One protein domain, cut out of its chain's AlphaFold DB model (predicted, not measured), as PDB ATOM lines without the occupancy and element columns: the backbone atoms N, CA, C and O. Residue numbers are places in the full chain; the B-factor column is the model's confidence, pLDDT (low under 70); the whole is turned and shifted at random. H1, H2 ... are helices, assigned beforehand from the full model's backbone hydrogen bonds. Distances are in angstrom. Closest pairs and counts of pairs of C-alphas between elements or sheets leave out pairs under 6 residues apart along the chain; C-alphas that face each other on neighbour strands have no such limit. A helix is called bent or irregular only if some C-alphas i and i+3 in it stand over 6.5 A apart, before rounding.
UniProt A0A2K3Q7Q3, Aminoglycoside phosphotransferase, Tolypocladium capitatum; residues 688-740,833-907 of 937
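This is residues 688 to 740 and 833 to 907 of the 937 residues of the protein "Aminoglycoside phosphotransferase" of Tolypocladium capitatum (UniProt A0A2K3Q7Q3). One long helix, H2, runs through the middle, and the other helices are set round it: H1 folds back side by side with it, H4 and H5 cross it on different sides, and H3 sits by H1 and H4. H6 slants away from the first part of H2 and reaches one end of the longest axis, while the stretch round Ser 735 reaches the other. The printed part has 128 residues with six named helices, H1 to H6 in order, and no named strand; the class is all helix. It is only just compact, close to loose, with a radius of gyration of the C-alphas of 16.5 A, and its elongated outline spans 54 by 35 by 26 A.

Find C-alpha 688 at (376.681, 118.226, 167.241); from there H1 runs through residues 688 to 702, 21.0 A. Next look at C-alpha 711 at (381.276, 87.360, 159.607), where H2, residues 711 to 731, begins its 29.5 A; it has a kink of 36 degrees near residue 725 and is irregular, with C-alphas 726 and 729 7.6 A apart. Past the cut come H3, residues 837 to 843, 9.6 A, and H4, residues 845 to 861, 21.9 A. H4 has a kink of 42 degrees near residue 852 and is irregular, with C-alphas 846 and 849 7.8 A apart. H5 is residues 866 to 876, 15.6 A, and H6, residues 881 to 902, runs 31.1 A to C-alpha 902 at (392.490, 78.504, 177.785).

Begin at H2, the hub, which touches four helices. H1 and H2 form a helical hairpin at a shallow tilt of 7 degrees; of H2, residues 721 to 729 alone touch H1, and the closest C-alphas, of Ile 688 and Phe 729, are 6.7 A apart. With residues 711 to 718 alone H2 touches residues 882 to 890 of H6, opposite ways at a steep tilt of 53 degrees; the closest C-alphas are those of Ala 714 and Val 886, 5.3 A. H5 touches H2 about perpendicular at 86 degrees, closest at C-alphas 870 and 719, 6.8 A. H4 touches H2, only just about perpendicular at 73 degrees, closest at C-alphas 849 and 717, 6.3 A. H3 and H4 form a second helical hairpin, closest at C-alphas 841 and 848, 4.9 A. H3 touches H1, closest at C-alphas 842 and 694, 5.7 A. H6 is apart from H1, H3 and H4. In H1, H5 and H6 every O i to N i+4 pair is within hydrogen-bond range; in H2 15 of 17 are, in H3 2 of 3, in H4 8 of 13.

The two C-alphas farthest apart are those of Ser 735 and Asp 902, 54.7 A. Residues 741 to 832 are not printed, and C-alphas 740 and 833 are 23.9 A apart across the cut. Of the links printed whole, H1 to H2 is short and the others are tight; residues 876 to 881, of which 876 belongs to H5 and 881 to H6, stand free. Mean pLDDT of the printed part is 79.3; look for values under 70 at residues 705 to 708, 833 to 834, 878 to 880 and 904 to 907.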
ATOM      1  N   ILE A 688     375.759 118.926 168.143       85.31
ATOM      2  CA  ILE A 688     376.681 118.226 167.241       85.31
ATOM      3  C   ILE A 688     377.883 117.666 168.011       85.31
ATOM      4  O   ILE A 688     378.202 116.487 167.850       85.31
ATOM      5  N   ASP A 689     378.515 118.463 168.879       84.69
ATOM      6  CA  ASP A 689     379.661 117.999 169.678       84.69
ATOM      7  C   ASP A 689     379.257 116.850 170.608       84.69
ATOM      8  O   ASP A 689     379.977 115.858 170.750       84.69
ATOM      9  N   PHE A 690     378.074 116.965 171.220       87.62
ATOM     10  CA  PHE A 690     377.496 115.909 172.042       87.62
ATOM     11  C   PHE A 690     377.260 114.631 171.226       87.62
ATOM     12  O   PHE A 690     377.729 113.558 171.612       87.62
ATOM     13  N   ALA A 691     376.577 114.740 170.083       88.12
ATOM     14  CA  ALA A 691     376.268 113.614 169.205       88.12
ATOM     15  C   ALA A 691     377.541 112.905 168.728       88.12
ATOM     16  O   ALA A 691     377.623 111.675 168.759       88.12
ATOM     17  N   TYR A 692     378.562 113.681 168.358       85.19
ATOM     18  CA  TYR A 692     379.857 113.162 167.949       85.19
ATOM     19  C   TYR A 692     380.582 112.449 169.097       85.19
ATOM     20  O   TYR A 692     381.037 111.323 168.894       85.19
ATOM     21  N   CYS A 693     380.618 113.007 170.318       83.88
ATOM     22  CA  CYS A 693     381.234 112.284 171.441       83.88
ATOM     23  C   CYS A 693     380.475 110.989 171.757       83.88
ATOM     24  O   CYS A 693     381.097 109.959 172.006       83.88
ATOM     25  N   ARG A 694     379.134 110.992 171.710       86.38
ATOM     26  CA  ARG A 694     378.347 109.762 171.913       86.38
ATOM     27  C   ARG A 694     378.608 108.722 170.825       86.38
ATOM     28  O   ARG A 694     378.660 107.534 171.144       86.38
ATOM     29  N   TYR A 695     378.825 109.144 169.581       86.62
ATOM     30  CA  TYR A 695     379.232 108.252 168.495       86.62
ATOM     31  C   TYR A 695     380.651 107.696 168.702       86.62
ATOM     32  O   TYR A 695     380.885 106.511 168.487       86.62
ATOM     33  N   GLN A 696     381.600 108.497 169.194       83.00
ATOM     34  CA  GLN A 696     382.936 107.996 169.546       83.00
ATOM     35  C   GLN A 696     382.879 106.964 170.679       83.00
ATOM     36  O   GLN A 696     383.512 105.916 170.593       83.00
ATOM     37  N   VAL A 697     382.068 107.220 171.712       81.31
ATOM     38  CA  VAL A 697     381.817 106.249 172.787       81.31
ATOM     39  C   VAL A 697     381.204 104.960 172.235       81.31
ATOM     40  O   VAL A 697     381.597 103.883 172.674       81.31
ATOM     41  N   LEU A 698     380.304 105.047 171.248       82.81
ATOM     42  CA  LEU A 698     379.740 103.880 170.558       82.81
ATOM     43  C   LEU A 698     380.805 103.060 169.845       82.81
ATOM     44  O   LEU A 698     380.858 101.846 170.028       82.81
ATOM     45  N   LEU A 699     381.657 103.722 169.068       82.19
ATOM     46  CA  LEU A 699     382.716 103.068 168.313       82.19
ATOM     47  C   LEU A 699     383.681 102.320 169.243       82.19
ATOM     48  O   LEU A 699     383.975 101.150 169.021       82.19
ATOM     49  N   GLU A 700     384.131 102.971 170.316       79.75
ATOM     50  CA  GLU A 700     385.031 102.359 171.299       79.75
ATOM     51  C   GLU A 700     384.351 101.223 172.072       79.75
ATOM     52  O   GLU A 700     384.959 100.179 172.302       79.75
ATOM     53  N   ARG A 701     383.071 101.383 172.437       75.44
ATOM     54  CA  ARG A 701     382.287 100.347 173.122       75.44
ATOM     55  C   ARG A 701     382.188  99.075 172.289       75.44
ATOM     56  O   ARG A 701     382.348  97.988 172.837       75.44
ATOM     57  N   LEU A 702     381.939  99.221 170.993       73.62
ATOM     58  CA  LEU A 702     381.828  98.112 170.049       73.62
ATOM     59  C   LEU A 702     383.183  97.485 169.689       73.62
ATOM     60  O   LEU A 702     383.224  96.382 169.158       73.62
ATOM     61  N   ASN A 703     384.299  98.150 169.989       73.75
ATOM     62  CA  ASN A 703     385.641  97.580 169.849       73.75
ATOM     63  C   ASN A 703     386.115  96.823 171.099       73.75
ATOM     64  O   ASN A 703     387.205  96.248 171.083       73.75
ATOM     65  N   LEU A 704     385.339  96.822 172.187       71.12
ATOM     66  CA  LEU A 704     385.665  96.001 173.350       71.12
ATOM     67  C   LEU A 704     385.559  94.507 173.003       71.12
ATOM     68  O   LEU A 704     384.722  94.142 172.180       71.12
ATOM     69  N   PRO A 705     386.351  93.631 173.648       66.12
ATOM     70  CA  PRO A 705     386.251  92.191 173.425       66.12
ATOM     71  C   PRO A 705     384.834  91.670 173.723       66.12
ATOM     72  O   PRO A 705     384.342  91.794 174.851       66.12
ATOM     73  N   THR A 706     384.175  91.096 172.716       65.38
ATOM     74  CA  THR A 706     382.839  90.482 172.810       65.38
ATOM     75  C   THR A 706     382.912  88.967 172.633       65.38
ATOM     76  O   THR A 706     383.959  88.424 172.288       65.38
ATOM     77  N   SER A 707     381.794  88.269 172.864       63.81
ATOM     78  CA  SER A 707     381.645  86.858 172.480       63.81
ATOM     79  C   SER A 707     381.952  86.642 170.993       63.81
ATOM     80  O   SER A 707     381.934  87.604 170.220       63.81
ATOM     81  N   VAL A 708     382.211  85.381 170.615       69.25
ATOM     82  CA  VAL A 708     382.454  84.967 169.221       69.25
ATOM     83  C   VAL A 708     381.431  85.626 168.304       69.25
ATOM     84  O   VAL A 708     380.227  85.516 168.539       69.25
ATOM     85  N   MET A 709     381.935  86.335 167.302       73.88
ATOM     86  CA  MET A 709     381.149  87.055 166.310       73.88
ATOM     87  C   MET A 709     381.388  86.394 164.958       73.88
ATOM     88  O   MET A 709     382.542  86.177 164.581       73.88
ATOM     89  N   ASP A 710     380.316  86.059 164.243       78.88
ATOM     90  CA  ASP A 710     380.444  85.563 162.878       78.88
ATOM     91  C   ASP A 710     380.659  86.717 161.881       78.88
ATOM     92  O   ASP A 710     380.567  87.906 162.207       78.88
ATOM     93  N   GLU A 711     381.013  86.365 160.646       80.69
ATOM     94  CA  GLU A 711     381.276  87.360 159.607       80.69
ATOM     95  C   GLU A 711     380.026  88.191 159.279       80.69
ATOM     96  O   GLU A 711     380.139  89.387 159.009       80.69
ATOM     97  N   GLU A 712     378.832  87.589 159.334       79.81
ATOM     98  CA  GLU A 712     377.578  88.280 159.034       79.81
ATOM     99  C   GLU A 712     377.299  89.354 160.096       79.81
ATOM    100  O   GLU A 712     377.037  90.506 159.746       79.81
ATOM    101  N   ASP A 713     377.417  89.032 161.380       80.00
ATOM    102  CA  ASP A 713     377.232  89.956 162.498       80.00
ATOM    103  C   ASP A 713     378.239  91.111 162.450       80.00
ATOM    104  O   ASP A 713     377.858  92.283 162.561       80.00
ATOM    105  N   ALA A 714     379.513  90.805 162.187       81.88
ATOM    106  CA  ALA A 714     380.555  91.813 162.016       81.88
ATOM    107  C   ALA A 714     380.265  92.736 160.819       81.88
ATOM    108  O   ALA A 714     380.420  93.958 160.923       81.88
ATOM    109  N   GLN A 715     379.788  92.181 159.697       85.06
ATOM    110  CA  GLN A 715     379.381  92.963 158.528       85.06
ATOM    111  C   GLN A 715     378.218  93.903 158.844       85.06
ATOM    112  O   GLN A 715     378.234  95.059 158.405       85.06
ATOM    113  N   HIS A 716     377.224  93.423 159.597       84.00
ATOM    114  CA  HIS A 716     376.065  94.215 159.996       84.00
ATOM    115  C   HIS A 716     376.475  95.376 160.912       84.00
ATOM    116  O   HIS A 716     376.047  96.514 160.719       84.00
ATOM    117  N   GLU A 717     377.340  95.126 161.890       83.75
ATOM    118  CA  GLU A 717     377.779  96.165 162.816       83.75
ATOM    119  C   GLU A 717     378.614  97.252 162.123       83.75
ATOM    120  O   GLU A 717     378.331  98.444 162.272       83.75
ATOM    121  N   VAL A 718     379.596  96.856 161.304       85.06
ATOM    122  CA  VAL A 718     380.451  97.795 160.558       85.06
ATOM    123  C   VAL A 718     379.628  98.619 159.564       85.06
ATOM    124  O   VAL A 718     379.796  99.840 159.495       85.06
ATOM    125  N   PHE A 719     378.685  97.994 158.850       87.25
ATOM    126  CA  PHE A 719     377.778  98.706 157.947       87.25
ATOM    127  C   PHE A 719     376.924  99.730 158.700       87.25
ATOM    128  O   PHE A 719     376.816 100.881 158.273       87.25
ATOM    129  N   ALA A 720     376.313  99.320 159.818       85.62
ATOM    130  CA  ALA A 720     375.465 100.193 160.617       85.62
ATOM    131  C   ALA A 720     376.243 101.407 161.137       85.62
ATOM    132  O   ALA A 720     375.742 102.528 161.071       85.62
ATOM    133  N   LEU A 721     377.480 101.210 161.602       86.88
ATOM    134  CA  LEU A 721     378.328 102.292 162.097       86.88
ATOM    135  C   LEU A 721     378.717 103.297 161.016       86.88
ATOM    136  O   LEU A 721     378.681 104.502 161.283       86.88
ATOM    137  N   GLU A 722     379.101 102.827 159.829       84.94
ATOM    138  CA  GLU A 722     379.558 103.712 158.755       84.94
ATOM    139  C   GLU A 722     378.389 104.464 158.107       84.94
ATOM    140  O   GLU A 722     378.471 105.678 157.904       84.94
ATOM    141  N   ASP A 723     377.260 103.793 157.858       85.81
ATOM    142  CA  ASP A 723     376.070 104.473 157.341       85.81
ATOM    143  C   ASP A 723     375.529 105.503 158.341       85.81
ATOM    144  O   ASP A 723     375.228 106.640 157.965       85.81
ATOM    145  N   PHE A 724     375.460 105.146 159.629       84.75
ATOM    146  CA  PHE A 724     374.982 106.054 160.667       84.75
ATOM    147  C   PHE A 724     375.880 107.289 160.802       84.75
ATOM    148  O   PHE A 724     375.382 108.411 160.905       84.75
ATOM    149  N   LYS A 725     377.205 107.117 160.721       84.31
ATOM    150  CA  LYS A 725     378.176 108.222 160.721       84.31
ATOM    151  C   LYS A 725     377.928 109.212 159.591       84.31
ATOM    152  O   LYS A 725     377.941 110.418 159.828       84.31
ATOM    153  N   GLY A 726     377.653 108.715 158.384       77.62
ATOM    154  CA  GLY A 726     377.329 109.551 157.224       77.62
ATOM    155  C   GLY A 726     376.056 110.391 157.397       77.62
ATOM    156  O   GLY A 726     375.857 111.358 156.664       77.62
ATOM    157  N   ARG A 727     375.203 110.046 158.370       80.31
ATOM    158  CA  ARG A 727     373.917 110.705 158.652       80.31
ATOM    159  C   ARG A 727     373.903 111.507 159.950       80.31
ATOM    160  O   ARG A 727     372.967 112.273 160.157       80.31
ATOM    161  N   LEU A 728     374.933 111.370 160.786       80.38
ATOM    162  CA  LEU A 728     375.001 111.942 162.132       80.38
ATOM    163  C   LEU A 728     374.718 113.451 162.157       80.38
ATOM    164  O   LEU A 728     373.905 113.911 162.951       80.38
ATOM    165  N   PHE A 729     375.352 114.217 161.267       76.56
ATOM    166  CA  PHE A 729     375.204 115.676 161.233       76.56
ATOM    167  C   PHE A 729     373.864 116.136 160.652       76.56
ATOM    168  O   PHE A 729     373.343 117.162 161.070       76.56
ATOM    169  N   ASN A 730     373.277 115.357 159.739       77.62
ATOM    170  CA  ASN A 730     371.983 115.678 159.125       77.62
ATOM    171  C   ASN A 730     370.813 115.495 160.096       77.62
ATOM    172  O   ASN A 730     369.716 115.978 159.830       77.62
ATOM    173  N   PHE A 731     371.034 114.759 161.186       75.62
ATOM    174  CA  PHE A 731     370.022 114.519 162.200       75.62
ATOM    175  C   PHE A 731     369.833 115.714 163.149       75.62
ATOM    176  O   PHE A 731     368.738 115.919 163.660       75.62
ATOM    177  N   ILE A 732     370.874 116.509 163.395       83.69
ATOM    178  CA  ILE A 732     370.792 117.601 164.364       83.69
ATOM    179  C   ILE A 732     370.091 118.801 163.733       83.69
ATOM    180  O   ILE A 732     370.601 119.364 162.766       83.69
ATOM    181  N   ASP A 733     368.972 119.244 164.316       83.56
ATOM    182  CA  ASP A 733     368.342 120.507 163.930       83.56
ATOM    183  C   ASP A 733     369.321 121.666 164.208       83.56
ATOM    184  O   ASP A 733     369.670 121.907 165.376       83.56
ATOM    185  N   PRO A 734     369.763 122.406 163.171       83.06
ATOM    186  CA  PRO A 734     370.702 123.509 163.335       83.06
ATOM    187  C   PRO A 734     370.181 124.616 164.261       83.06
ATOM    188  O   PRO A 734     370.972 125.240 164.969       83.06
ATOM    189  N   SER A 735     368.864 124.846 164.302       86.81
ATOM    190  CA  SER A 735     368.244 125.870 165.155       86.81
ATOM    191  C   SER A 735     368.331 125.530 166.646       86.81
ATOM    192  O   SER A 735     368.359 126.418 167.503       86.81
ATOM    193  N   LEU A 736     368.438 124.237 166.952       85.88
ATOM    194  CA  LEU A 736     368.526 123.705 168.303       85.88
ATOM    195  C   LEU A 736     369.965 123.331 168.706       85.88
ATOM    196  O   LEU A 736     370.178 122.890 169.835       85.88
ATOM    197  N   ASN A 737     370.957 123.507 167.823       88.19
ATOM    198  CA  ASN A 737     372.329 123.039 168.049       88.19
ATOM    199  C   ASN A 737     373.034 123.720 169.234       88.19
ATOM    200  O   ASN A 737     373.799 123.072 169.940       88.19
ATOM    201  N   HIS A 738     372.767 125.006 169.459       88.19
ATOM    202  CA  HIS A 738     373.368 125.806 170.538       88.19
ATOM    203  C   HIS A 738     372.351 126.202 171.616       88.19
ATOM    204  O   HIS A 738     372.553 127.170 172.345       88.19
ATOM    205  N   GLN A 739     371.220 125.495 171.688       90.56
ATOM    206  CA  GLN A 739     370.244 125.704 172.755       90.56
ATOM    207  C   GLN A 739     370.747 125.098 174.074       90.56
ATOM    208  O   GLN A 739     371.587 124.193 174.038       90.56
ATOM    209  N   PRO A 740     370.223 125.552 175.226       92.19
ATOM    210  CA  PRO A 740     370.623 125.024 176.522       92.19
ATOM    211  C   PRO A 740     370.479 123.500 176.626       92.19
ATOM    212  O   PRO A 740     369.581 122.878 176.045       92.19
ATOM    213  N   ARG A 833     359.198 110.804 161.951       56.12
ATOM    214  CA  ARG A 833     359.252 109.391 162.392       56.12
ATOM    215  C   ARG A 833     360.566 108.928 163.048       56.12
ATOM    216  O   ARG A 833     360.627 107.792 163.505       56.12
ATOM    217  N   LEU A 834     361.614 109.750 163.090       67.56
ATOM    218  CA  LEU A 834     362.959 109.348 163.524       67.56
ATOM    219  C   LEU A 834     363.511 110.161 164.703       67.56
ATOM    220  O   LEU A 834     364.544 109.779 165.257       67.56
ATOM    221  N   ASP A 835     362.816 111.219 165.123       74.19
ATOM    222  CA  ASP A 835     363.373 112.250 166.006       74.19
ATOM    223  C   ASP A 835     363.743 111.726 167.397       74.19
ATOM    224  O   ASP A 835     364.697 112.204 168.000       74.19
ATOM    225  N   PHE A 836     363.055 110.690 167.888       81.19
ATOM    226  CA  PHE A 836     363.385 110.045 169.166       81.19
ATOM    227  C   PHE A 836     364.333 108.855 169.025       81.19
ATOM    228  O   PHE A 836     365.083 108.545 169.950       81.19
ATOM    229  N   PHE A 837     364.335 108.187 167.871       81.50
ATOM    230  CA  PHE A 837     365.089 106.948 167.684       81.50
ATOM    231  C   PHE A 837     366.556 107.187 167.325       81.50
ATOM    232  O   PHE A 837     367.410 106.379 167.685       81.50
ATOM    233  N   LEU A 838     366.863 108.301 166.659       82.62
ATOM    234  CA  LEU A 838     368.241 108.691 166.363       82.62
ATOM    235  C   LEU A 838     369.025 109.081 167.633       82.62
ATOM    236  O   LEU A 838     370.106 108.522 167.838       82.62
ATOM    237  N   PRO A 839     368.491 109.909 168.557       87.38
ATOM    238  CA  PRO A 839     369.096 110.109 169.868       87.38
ATOM    239  C   PRO A 839     369.132 108.817 170.676       87.38
ATOM    240  O   PRO A 839     370.159 108.520 171.281       87.38
ATOM    241  N   ALA A 840     368.061 108.011 170.650       85.31
ATOM    242  CA  ALA A 840     368.028 106.734 171.364       85.31
ATOM    243  C   ALA A 840     369.168 105.801 170.926       85.31
ATOM    244  O   ALA A 840     369.770 105.157 171.777       85.31
ATOM    245  N   ALA A 841     369.518 105.769 169.635       86.06
ATOM    246  CA  ALA A 841     370.639 104.977 169.124       86.06
ATOM    247  C   ALA A 841     371.995 105.400 169.726       86.06
ATOM    248  O   ALA A 841     372.854 104.553 169.966       86.06
ATOM    249  N   LEU A 842     372.172 106.695 170.008       86.69
ATOM    250  CA  LEU A 842     373.381 107.271 170.613       86.69
ATOM    251  C   LEU A 842     373.362 107.301 172.147       86.69
ATOM    252  O   LEU A 842     374.404 107.503 172.773       86.69
ATOM    253  N   LEU A 843     372.195 107.172 172.773       83.38
ATOM    254  CA  LEU A 843     372.053 107.119 174.229       83.38
ATOM    255  C   LEU A 843     372.031 105.674 174.745       83.38
ATOM    256  O   LEU A 843     372.502 105.426 175.852       83.38
ATOM    257  N   HIS A 844     371.546 104.726 173.935       77.38
ATOM    258  CA  HIS A 844     371.409 103.307 174.266       77.38
ATOM    259  C   HIS A 844     372.295 102.428 173.375       77.38
ATOM    260  O   HIS A 844     371.815 101.601 172.600       77.38
ATOM    261  N   HIS A 845     373.608 102.585 173.523       75.06
ATOM    262  CA  HIS A 845     374.655 101.903 172.753       75.06
ATOM    263  C   HIS A 845     374.483 100.390 172.610       75.06
ATOM    264  O   HIS A 845     374.626  99.853 171.516       75.06
ATOM    265  N   GLN A 846     374.120  99.706 173.698       71.31
ATOM    266  CA  GLN A 846     373.869  98.257 173.711       71.31
ATOM    267  C   GLN A 846     372.762  97.815 172.739       71.31
ATOM    268  O   GLN A 846     372.728  96.665 172.315       71.31
ATOM    269  N   ASN A 847     371.876  98.739 172.368       75.69
ATOM    270  CA  ASN A 847     370.767  98.510 171.455       75.69
ATOM    271  C   ASN A 847     370.993  99.184 170.094       75.69
ATOM    272  O   ASN A 847     370.080  99.174 169.273       75.69
ATOM    273  N   PHE A 848     372.175  99.754 169.825       84.12
ATOM    274  CA  PHE A 848     372.451 100.506 168.597       84.12
ATOM    275  C   PHE A 848     372.141  99.693 167.337       84.12
ATOM    276  O   PHE A 848     371.313 100.116 166.531       84.12
ATOM    277  N   THR A 849     372.734  98.505 167.190       81.00
ATOM    278  CA  THR A 849     372.541  97.640 166.011       81.00
ATOM    279  C   THR A 849     371.070  97.249 165.844       81.00
ATOM    280  O   THR A 849     370.535  97.247 164.735       81.00
ATOM    281  N   LEU A 850     370.377  96.999 166.959       78.19
ATOM    282  CA  LEU A 850     368.956  96.672 166.971       78.19
ATOM    283  C   LEU A 850     368.091  97.858 166.514       78.19
ATOM    284  O   LEU A 850     367.240  97.690 165.641       78.19
ATOM    285  N   ILE A 851     368.320  99.054 167.069       80.44
ATOM    286  CA  ILE A 851     367.632 100.294 166.678       80.44
ATOM    287  C   ILE A 851     367.899 100.574 165.206       80.44
ATOM    288  O   ILE A 851     366.970 100.802 164.434       80.44
ATOM    289  N   TYR A 852     369.157 100.490 164.789       85.00
ATOM    290  CA  TYR A 852     369.543 100.754 163.420       85.00
ATOM    291  C   TYR A 852     368.790  99.844 162.447       85.00
ATOM    292  O   TYR A 852     368.103 100.346 161.567       85.00
ATOM    293  N   TYR A 853     368.808  98.523 162.632       83.75
ATOM    294  CA  TYR A 853     368.182  97.623 161.660       83.75
ATOM    295  C   TYR A 853     366.662  97.495 161.765       83.75
ATOM    296  O   TYR A 853     366.014  97.244 160.748       83.75
ATOM    297  N   LEU A 854     366.075  97.641 162.955       77.88
ATOM    298  CA  LEU A 854     364.621  97.512 163.122       77.88
ATOM    299  C   LEU A 854     363.863  98.815 162.878       77.88
ATOM    300  O   LEU A 854     362.661  98.770 162.615       77.88
ATOM    301  N   VAL A 855     364.540  99.956 163.005       77.31
ATOM    302  CA  VAL A 855     363.905 101.276 162.997       77.31
ATOM    303  C   VAL A 855     364.486 102.153 161.894       77.31
ATOM    304  O   VAL A 855     363.744 102.608 161.030       77.31
ATOM    305  N   LEU A 856     365.801 102.372 161.887       82.88
ATOM    306  CA  LEU A 856     366.421 103.364 161.000       82.88
ATOM    307  C   LEU A 856     366.573 102.850 159.562       82.88
ATOM    308  O   LEU A 856     366.249 103.551 158.607       82.88
ATOM    309  N   PHE A 857     367.009 101.602 159.398       84.25
ATOM    310  CA  PHE A 857     367.280 100.981 158.107       84.25
ATOM    311  C   PHE A 857     366.036 100.936 157.203       84.25
ATOM    312  O   PHE A 857     366.140 101.380 156.057       84.25
ATOM    313  N   PRO A 858     364.852 100.474 157.669       80.75
ATOM    314  CA  PRO A 858     363.646 100.482 156.842       80.75
ATOM    315  C   PRO A 858     363.237 101.890 156.396       80.75
ATOM    316  O   PRO A 858     362.714 102.055 155.299       80.75
ATOM    317  N   GLU A 859     363.499 102.918 157.204       79.12
ATOM    318  CA  GLU A 859     363.181 104.303 156.841       79.12
ATOM    319  C   GLU A 859     364.193 104.888 155.846       79.12
ATOM    320  O   GLU A 859     363.804 105.575 154.898       79.12
ATOM    321  N   PHE A 860     365.485 104.585 156.006       83.19
ATOM    322  CA  PHE A 860     366.536 105.058 155.099       83.19
ATOM    323  C   PHE A 860     366.486 104.394 153.726       83.19
ATOM    324  O   PHE A 860     366.793 105.041 152.722       83.19
ATOM    325  N   TYR A 861     366.107 103.116 153.684       83.31
ATOM    326  CA  TYR A 861     366.266 102.275 152.501       83.31
ATOM    327  C   TYR A 861     364.958 101.741 151.917       83.31
ATOM    328  O   TYR A 861     364.990 101.230 150.799       83.31
ATOM    329  N   LYS A 862     363.824 101.925 152.612       79.44
ATOM    330  CA  LYS A 862     362.450 101.603 152.184       79.44
ATOM    331  C   LYS A 862     362.333 100.250 151.476       79.44
ATOM    332  O   LYS A 862     362.177  99.229 152.135       79.44
ATOM    333  N   ASP A 863     362.421 100.260 150.149       77.38
ATOM    334  CA  ASP A 863     362.164  99.121 149.265       77.38
ATOM    335  C   ASP A 863     363.391  98.217 149.038       77.38
ATOM    336  O   ASP A 863     363.271  97.158 148.422       77.38
ATOM    337  N   ILE A 864     364.579  98.609 149.513       80.69
ATOM    338  CA  ILE A 864     365.810  97.827 149.341       80.69
ATOM    339  C   ILE A 864     365.960  96.826 150.491       80.69
ATOM    340  O   ILE A 864     365.992  97.193 151.668       80.69
ATOM    341  N   GLY A 865     366.112  95.546 150.146       78.69
ATOM    342  CA  GLY A 865     366.369  94.485 151.113       78.69
ATOM    343  C   GLY A 865     367.694  94.678 151.856       78.69
ATOM    344  O   GLY A 865     368.722  94.984 151.251       78.69
ATOM    345  N   ARG A 866     367.689  94.430 153.176       82.81
ATOM    346  CA  ARG A 866     368.872  94.534 154.055       82.81
ATOM    347  C   ARG A 866     370.107  93.843 153.482       82.81
ATOM    348  O   ARG A 866     371.166  94.452 153.391       82.81
ATOM    349  N   ARG A 867     369.947  92.584 153.067       80.38
ATOM    350  CA  ARG A 867     371.040  91.768 152.521       80.38
ATOM    351  C   ARG A 867     371.606  92.351 151.233       80.38
ATOM    352  O   ARG A 867     372.818  92.388 151.073       80.38
ATOM    353  N   ASP A 868     370.742  92.832 150.343       83.81
ATOM    354  CA  ASP A 868     371.171  93.382 149.059       83.81
ATOM    355  C   ASP A 868     371.945  94.687 149.252       83.81
ATOM    356  O   ASP A 868     372.968  94.884 148.604       83.81
ATOM    357  N   LYS A 869     371.510  95.537 150.193       86.38
ATOM    358  CA  LYS A 869     372.188  96.800 150.501       86.38
ATOM    359  C   LYS A 869     373.550  96.602 151.161       86.38
ATOM    360  O   LYS A 869     374.501  97.288 150.798       86.38
ATOM    361  N   ILE A 870     373.633  95.685 152.124       85.19
ATOM    362  CA  ILE A 870     374.894  95.352 152.798       85.19
ATOM    363  C   ILE A 870     375.867  94.749 151.782       85.19
ATOM    364  O   ILE A 870     377.009  95.188 151.693       85.19
ATOM    365  N   ARG A 871     375.399  93.817 150.945       83.75
ATOM    366  CA  ARG A 871     376.216  93.235 149.878       83.75
ATOM    367  C   ARG A 871     376.713  94.300 148.896       83.75
ATOM    368  O   ARG A 871     377.909  94.373 148.654       83.75
ATOM    369  N   GLU A 872     375.836  95.184 148.413       85.88
ATOM    370  CA  GLU A 872     376.207  96.309 147.537       85.88
ATOM    371  C   GLU A 872     377.270  97.221 148.179       85.88
ATOM    372  O   GLU A 872     378.142  97.734 147.481       85.88
ATOM    373  N   PHE A 873     377.203  97.442 149.496       84.75
ATOM    374  CA  PHE A 873     378.181  98.248 150.230       84.75
ATOM    375  C   PHE A 873     379.574  97.607 150.222       84.75
ATOM    376  O   PHE A 873     380.538  98.271 149.845       84.75
ATOM    377  N   TYR A 874     379.674  96.319 150.560       82.94
ATOM    378  CA  TYR A 874     380.957  95.609 150.581       82.94
ATOM    379  C   TYR A 874     381.495  95.286 149.177       82.94
ATOM    380  O   TYR A 874     382.707  95.242 148.996       82.94
ATOM    381  N   GLU A 875     380.630  95.124 148.169       82.25
ATOM    382  CA  GLU A 875     381.028  94.943 146.761       82.25
ATOM    383  C   GLU A 875     381.578  96.232 146.129       82.25
ATOM    384  O   GLU A 875     382.398  96.174 145.211       82.25
ATOM    385  N   ARG A 876     381.133  97.406 146.597       73.88
ATOM    386  CA  ARG A 876     381.607  98.715 146.116       73.88
ATOM    387  C   ARG A 876     382.924  99.169 146.735       73.88
ATOM    388  O   ARG A 876     383.548 100.078 146.189       73.88
ATOM    389  N   ASP A 877     383.343  98.567 147.843       70.12
ATOM    390  CA  ASP A 877     384.608  98.872 148.509       70.12
ATOM    391  C   ASP A 877     385.791  98.260 147.740       70.12
ATOM    392  O   ASP A 877     386.366  97.243 148.129       70.12
ATOM    393  N   ALA A 878     386.161  98.887 146.617       48.25
ATOM    394  CA  ALA A 878     387.231  98.436 145.723       48.25
ATOM    395  C   ALA A 878     388.624  98.350 146.393       48.25
ATOM    396  O   ALA A 878     389.543  97.784 145.800       48.25
ATOM    397  N   GLY A 879     388.779  98.900 147.609       55.66
ATOM    398  CA  GLY A 879     390.006  98.899 148.414       55.66
ATOM    399  C   GLY A 879     390.012  97.954 149.628       55.66
ATOM    400  O   GLY A 879     391.039  97.864 150.294       55.66
ATOM    401  N   GLY A 880     388.915  97.245 149.927       68.38
ATOM    402  CA  GLY A 880     388.863  96.180 150.945       68.38
ATOM    403  C   GLY A 880     388.931  96.610 152.419       68.38
ATOM    404  O   GLY A 880     389.050  95.752 153.292       68.38
ATOM    405  N   VAL A 881     388.835  97.904 152.736       72.50
ATOM    406  CA  VAL A 881     389.027  98.435 154.098       72.50
ATOM    407  C   VAL A 881     387.934  97.977 155.069       72.50
ATOM    408  O   VAL A 881     388.229  97.673 156.228       72.50
ATOM    409  N   PHE A 882     386.678  97.899 154.622       77.88
ATOM    410  CA  PHE A 882     385.577  97.447 155.480       77.88
ATOM    411  C   PHE A 882     385.561  95.924 155.624       77.88
ATOM    412  O   PHE A 882     385.267  95.417 156.703       77.88
ATOM    413  N   ASN A 883     385.946  95.189 154.578       79.56
ATOM    414  CA  ASN A 883     386.128  93.735 154.659       79.56
ATOM    415  C   ASN A 883     387.272  93.368 155.622       79.56
ATOM    416  O   ASN A 883     387.172  92.429 156.407       79.56
ATOM    417  N   ASP A 884     388.340  94.161 155.623       80.38
ATOM    418  CA  ASP A 884     389.432  94.051 156.581       80.38
ATOM    419  C   ASP A 884     388.988  94.354 158.018       80.38
ATOM    420  O   ASP A 884     389.380  93.651 158.946       80.38
ATOM    421  N   ALA A 885     388.156  95.378 158.224       77.75
ATOM    422  CA  ALA A 885     387.539  95.656 159.519       77.75
ATOM    423  C   ALA A 885     386.717  94.461 160.033       77.75
ATOM    424  O   ALA A 885     386.887  94.033 161.175       77.75
ATOM    425  N   VAL A 886     385.883  93.874 159.173       81.75
ATOM    426  CA  VAL A 886     385.101  92.671 159.485       81.75
ATOM    427  C   VAL A 886     386.019  91.518 159.887       81.75
ATOM    428  O   VAL A 886     385.879  90.991 160.990       81.75
ATOM    429  N   ARG A 887     387.014  91.182 159.052       81.56
ATOM    430  CA  ARG A 887     387.959  90.087 159.327       81.56
ATOM    431  C   ARG A 887     388.635  90.253 160.685       81.56
ATOM    432  O   ARG A 887     388.729  89.308 161.455       81.56
ATOM    433  N   ARG A 888     389.054  91.472 161.008       80.88
ATOM    434  CA  ARG A 888     389.782  91.760 162.243       80.88
ATOM    435  C   ARG A 888     388.887  91.753 163.480       80.88
ATOM    436  O   ARG A 888     389.357  91.349 164.539       80.88
ATOM    437  N   LYS A 889     387.600  92.118 163.362       79.31
ATOM    438  CA  LYS A 889     386.615  91.874 164.436       79.31
ATOM    439  C   LYS A 889     386.437  90.385 164.693       79.31
ATOM    440  O   LYS A 889     386.493  89.973 165.848       79.31
ATOM    441  N   VAL A 890     386.264  89.597 163.631       81.81
ATOM    442  CA  VAL A 890     386.096  88.141 163.735       81.81
ATOM    443  C   VAL A 890     387.331  87.524 164.396       81.81
ATOM    444  O   VAL A 890     387.204  86.911 165.454       81.81
ATOM    445  N   GLU A 891     388.532  87.799 163.880       82.38
ATOM    446  CA  GLU A 891     389.801  87.311 164.440       82.38
ATOM    447  C   GLU A 891     389.998  87.726 165.907       82.38
ATOM    448  O   GLU A 891     390.422  86.910 166.729       82.38
ATOM    449  N   ALA A 892     389.686  88.976 166.268       77.88
ATOM    450  CA  ALA A 892     389.778  89.446 167.649       77.88
ATOM    451  C   ALA A 892     388.785  88.723 168.572       77.88
ATOM    452  O   ALA A 892     389.150  88.352 169.690       77.88
ATOM    453  N   SER A 893     387.557  88.474 168.103       78.81
ATOM    454  CA  SER A 893     386.548  87.721 168.857       78.81
ATOM    455  C   SER A 893     386.964  86.259 169.061       78.81
ATOM    456  O   SER A 893     386.833  85.731 170.163       78.81
ATOM    457  N   GLU A 894     387.567  85.624 168.051       80.06
ATOM    458  CA  GLU A 894     388.084  84.255 168.136       80.06
ATOM    459  C   GLU A 894     389.298  84.146 169.061       80.06
ATOM    460  O   GLU A 894     389.434  83.167 169.798       80.06
ATOM    461  N   LYS A 895     390.209  85.128 169.020       79.88
ATOM    462  CA  LYS A 895     391.349  85.203 169.943       79.88
ATOM    463  C   LYS A 895     390.869  85.362 171.382       79.88
ATOM    464  O   LYS A 895     391.349  84.650 172.261       79.88
ATOM    465  N   TYR A 896     389.892  86.236 171.617       76.25
ATOM    466  CA  TYR A 896     389.311  86.419 172.943       76.25
ATOM    467  C   TYR A 896     388.558  85.169 173.423       76.25
ATOM    468  O   TYR A 896     388.707  84.772 174.574       76.25
ATOM    469  N   ALA A 897     387.821  84.485 172.545       76.00
ATOM    470  CA  ALA A 897     387.170  83.219 172.875       76.00
ATOM    471  C   ALA A 897     388.179  82.121 173.243       76.00
ATOM    472  O   ALA A 897     387.983  81.411 174.228       76.00
ATOM    473  N   ARG A 898     389.298  82.025 172.509       78.06
ATOM    474  CA  ARG A 898     390.419  81.136 172.860       78.06
ATOM    475  C   ARG A 898     391.029  81.499 174.209       78.06
ATOM    476  O   ARG A 898     391.207  80.615 175.034       78.06
ATOM    477  N   TYR A 899     391.266  82.784 174.471       76.81
ATOM    478  CA  TYR A 899     391.729  83.255 175.778       76.81
ATOM    479  C   TYR A 899     390.782  82.828 176.910       76.81
ATOM    480  O   TYR A 899     391.244  82.322 177.933       76.81
ATOM    481  N   LEU A 900     389.466  82.987 176.727       72.94
ATOM    482  CA  LEU A 900     388.479  82.557 177.719       72.94
ATOM    483  C   LEU A 900     388.535  81.043 177.942       72.94
ATOM    484  O   LEU A 900     388.548  80.596 179.087       72.94
ATOM    485  N   HIS A 901     388.613  80.257 176.871       75.75
ATOM    486  CA  HIS A 901     388.728  78.804 176.952       75.75
ATOM    487  C   HIS A 901     390.017  78.361 177.670       75.75
ATOM    488  O   HIS A 901     389.959  77.588 178.624       75.75
ATOM    489  N   ASP A 902     391.171  78.895 177.268       76.88
ATOM    490  CA  ASP A 902     392.490  78.504 177.785       76.88
ATOM    491  C   ASP A 902     392.680  78.850 179.270       76.88
ATOM    492  O   ASP A 902     393.433  78.177 179.973       76.88
ATOM    493  N   ASN A 903     391.973  79.870 179.766       71.12
ATOM    494  CA  ASN A 903     392.007  80.276 181.173       71.12
ATOM    495  C   ASN A 903     390.856  79.683 182.008       71.12
ATOM    496  O   ASN A 903     390.730  80.019 183.184       71.12
ATOM    497  N   GLY A 904     390.009  78.815 181.436       67.44
ATOM    498  CA  GLY A 904     388.833  78.272 182.132       67.44
ATOM    499  C   GLY A 904     387.803  79.345 182.512       67.44
ATOM    500  O   GLY A 904     387.086  79.203 183.497       67.44
ATOM    501  N   LEU A 905     387.776  80.445 181.755       65.19
ATOM    502  CA  LEU A 905     386.904  81.611 181.921       65.19
ATOM    503  C   LEU A 905     385.749  81.631 180.914       65.19
ATOM    504  O   LEU A 905     384.947  82.568 180.925       65.19
ATOM    505  N   SER A 906     385.688  80.642 180.018       61.09
ATOM    506  CA  SER A 906     384.512  80.417 179.186       61.09
ATOM    507  C   SER A 906     383.322  80.211 180.113       61.09
ATOM    508  O   SER A 906     383.407  79.413 181.044       61.09
ATOM    509  N   ASP A 907     382.223  80.925 179.868       54.91
ATOM    510  CA  ASP A 907     380.942  80.538 180.450       54.91
ATOM    511  C   ASP A 907     380.733  79.084 180.000       54.91
ATOM    512  O   ASP A 907     380.587  78.846 178.800       54.91
TER     513      ASP A 907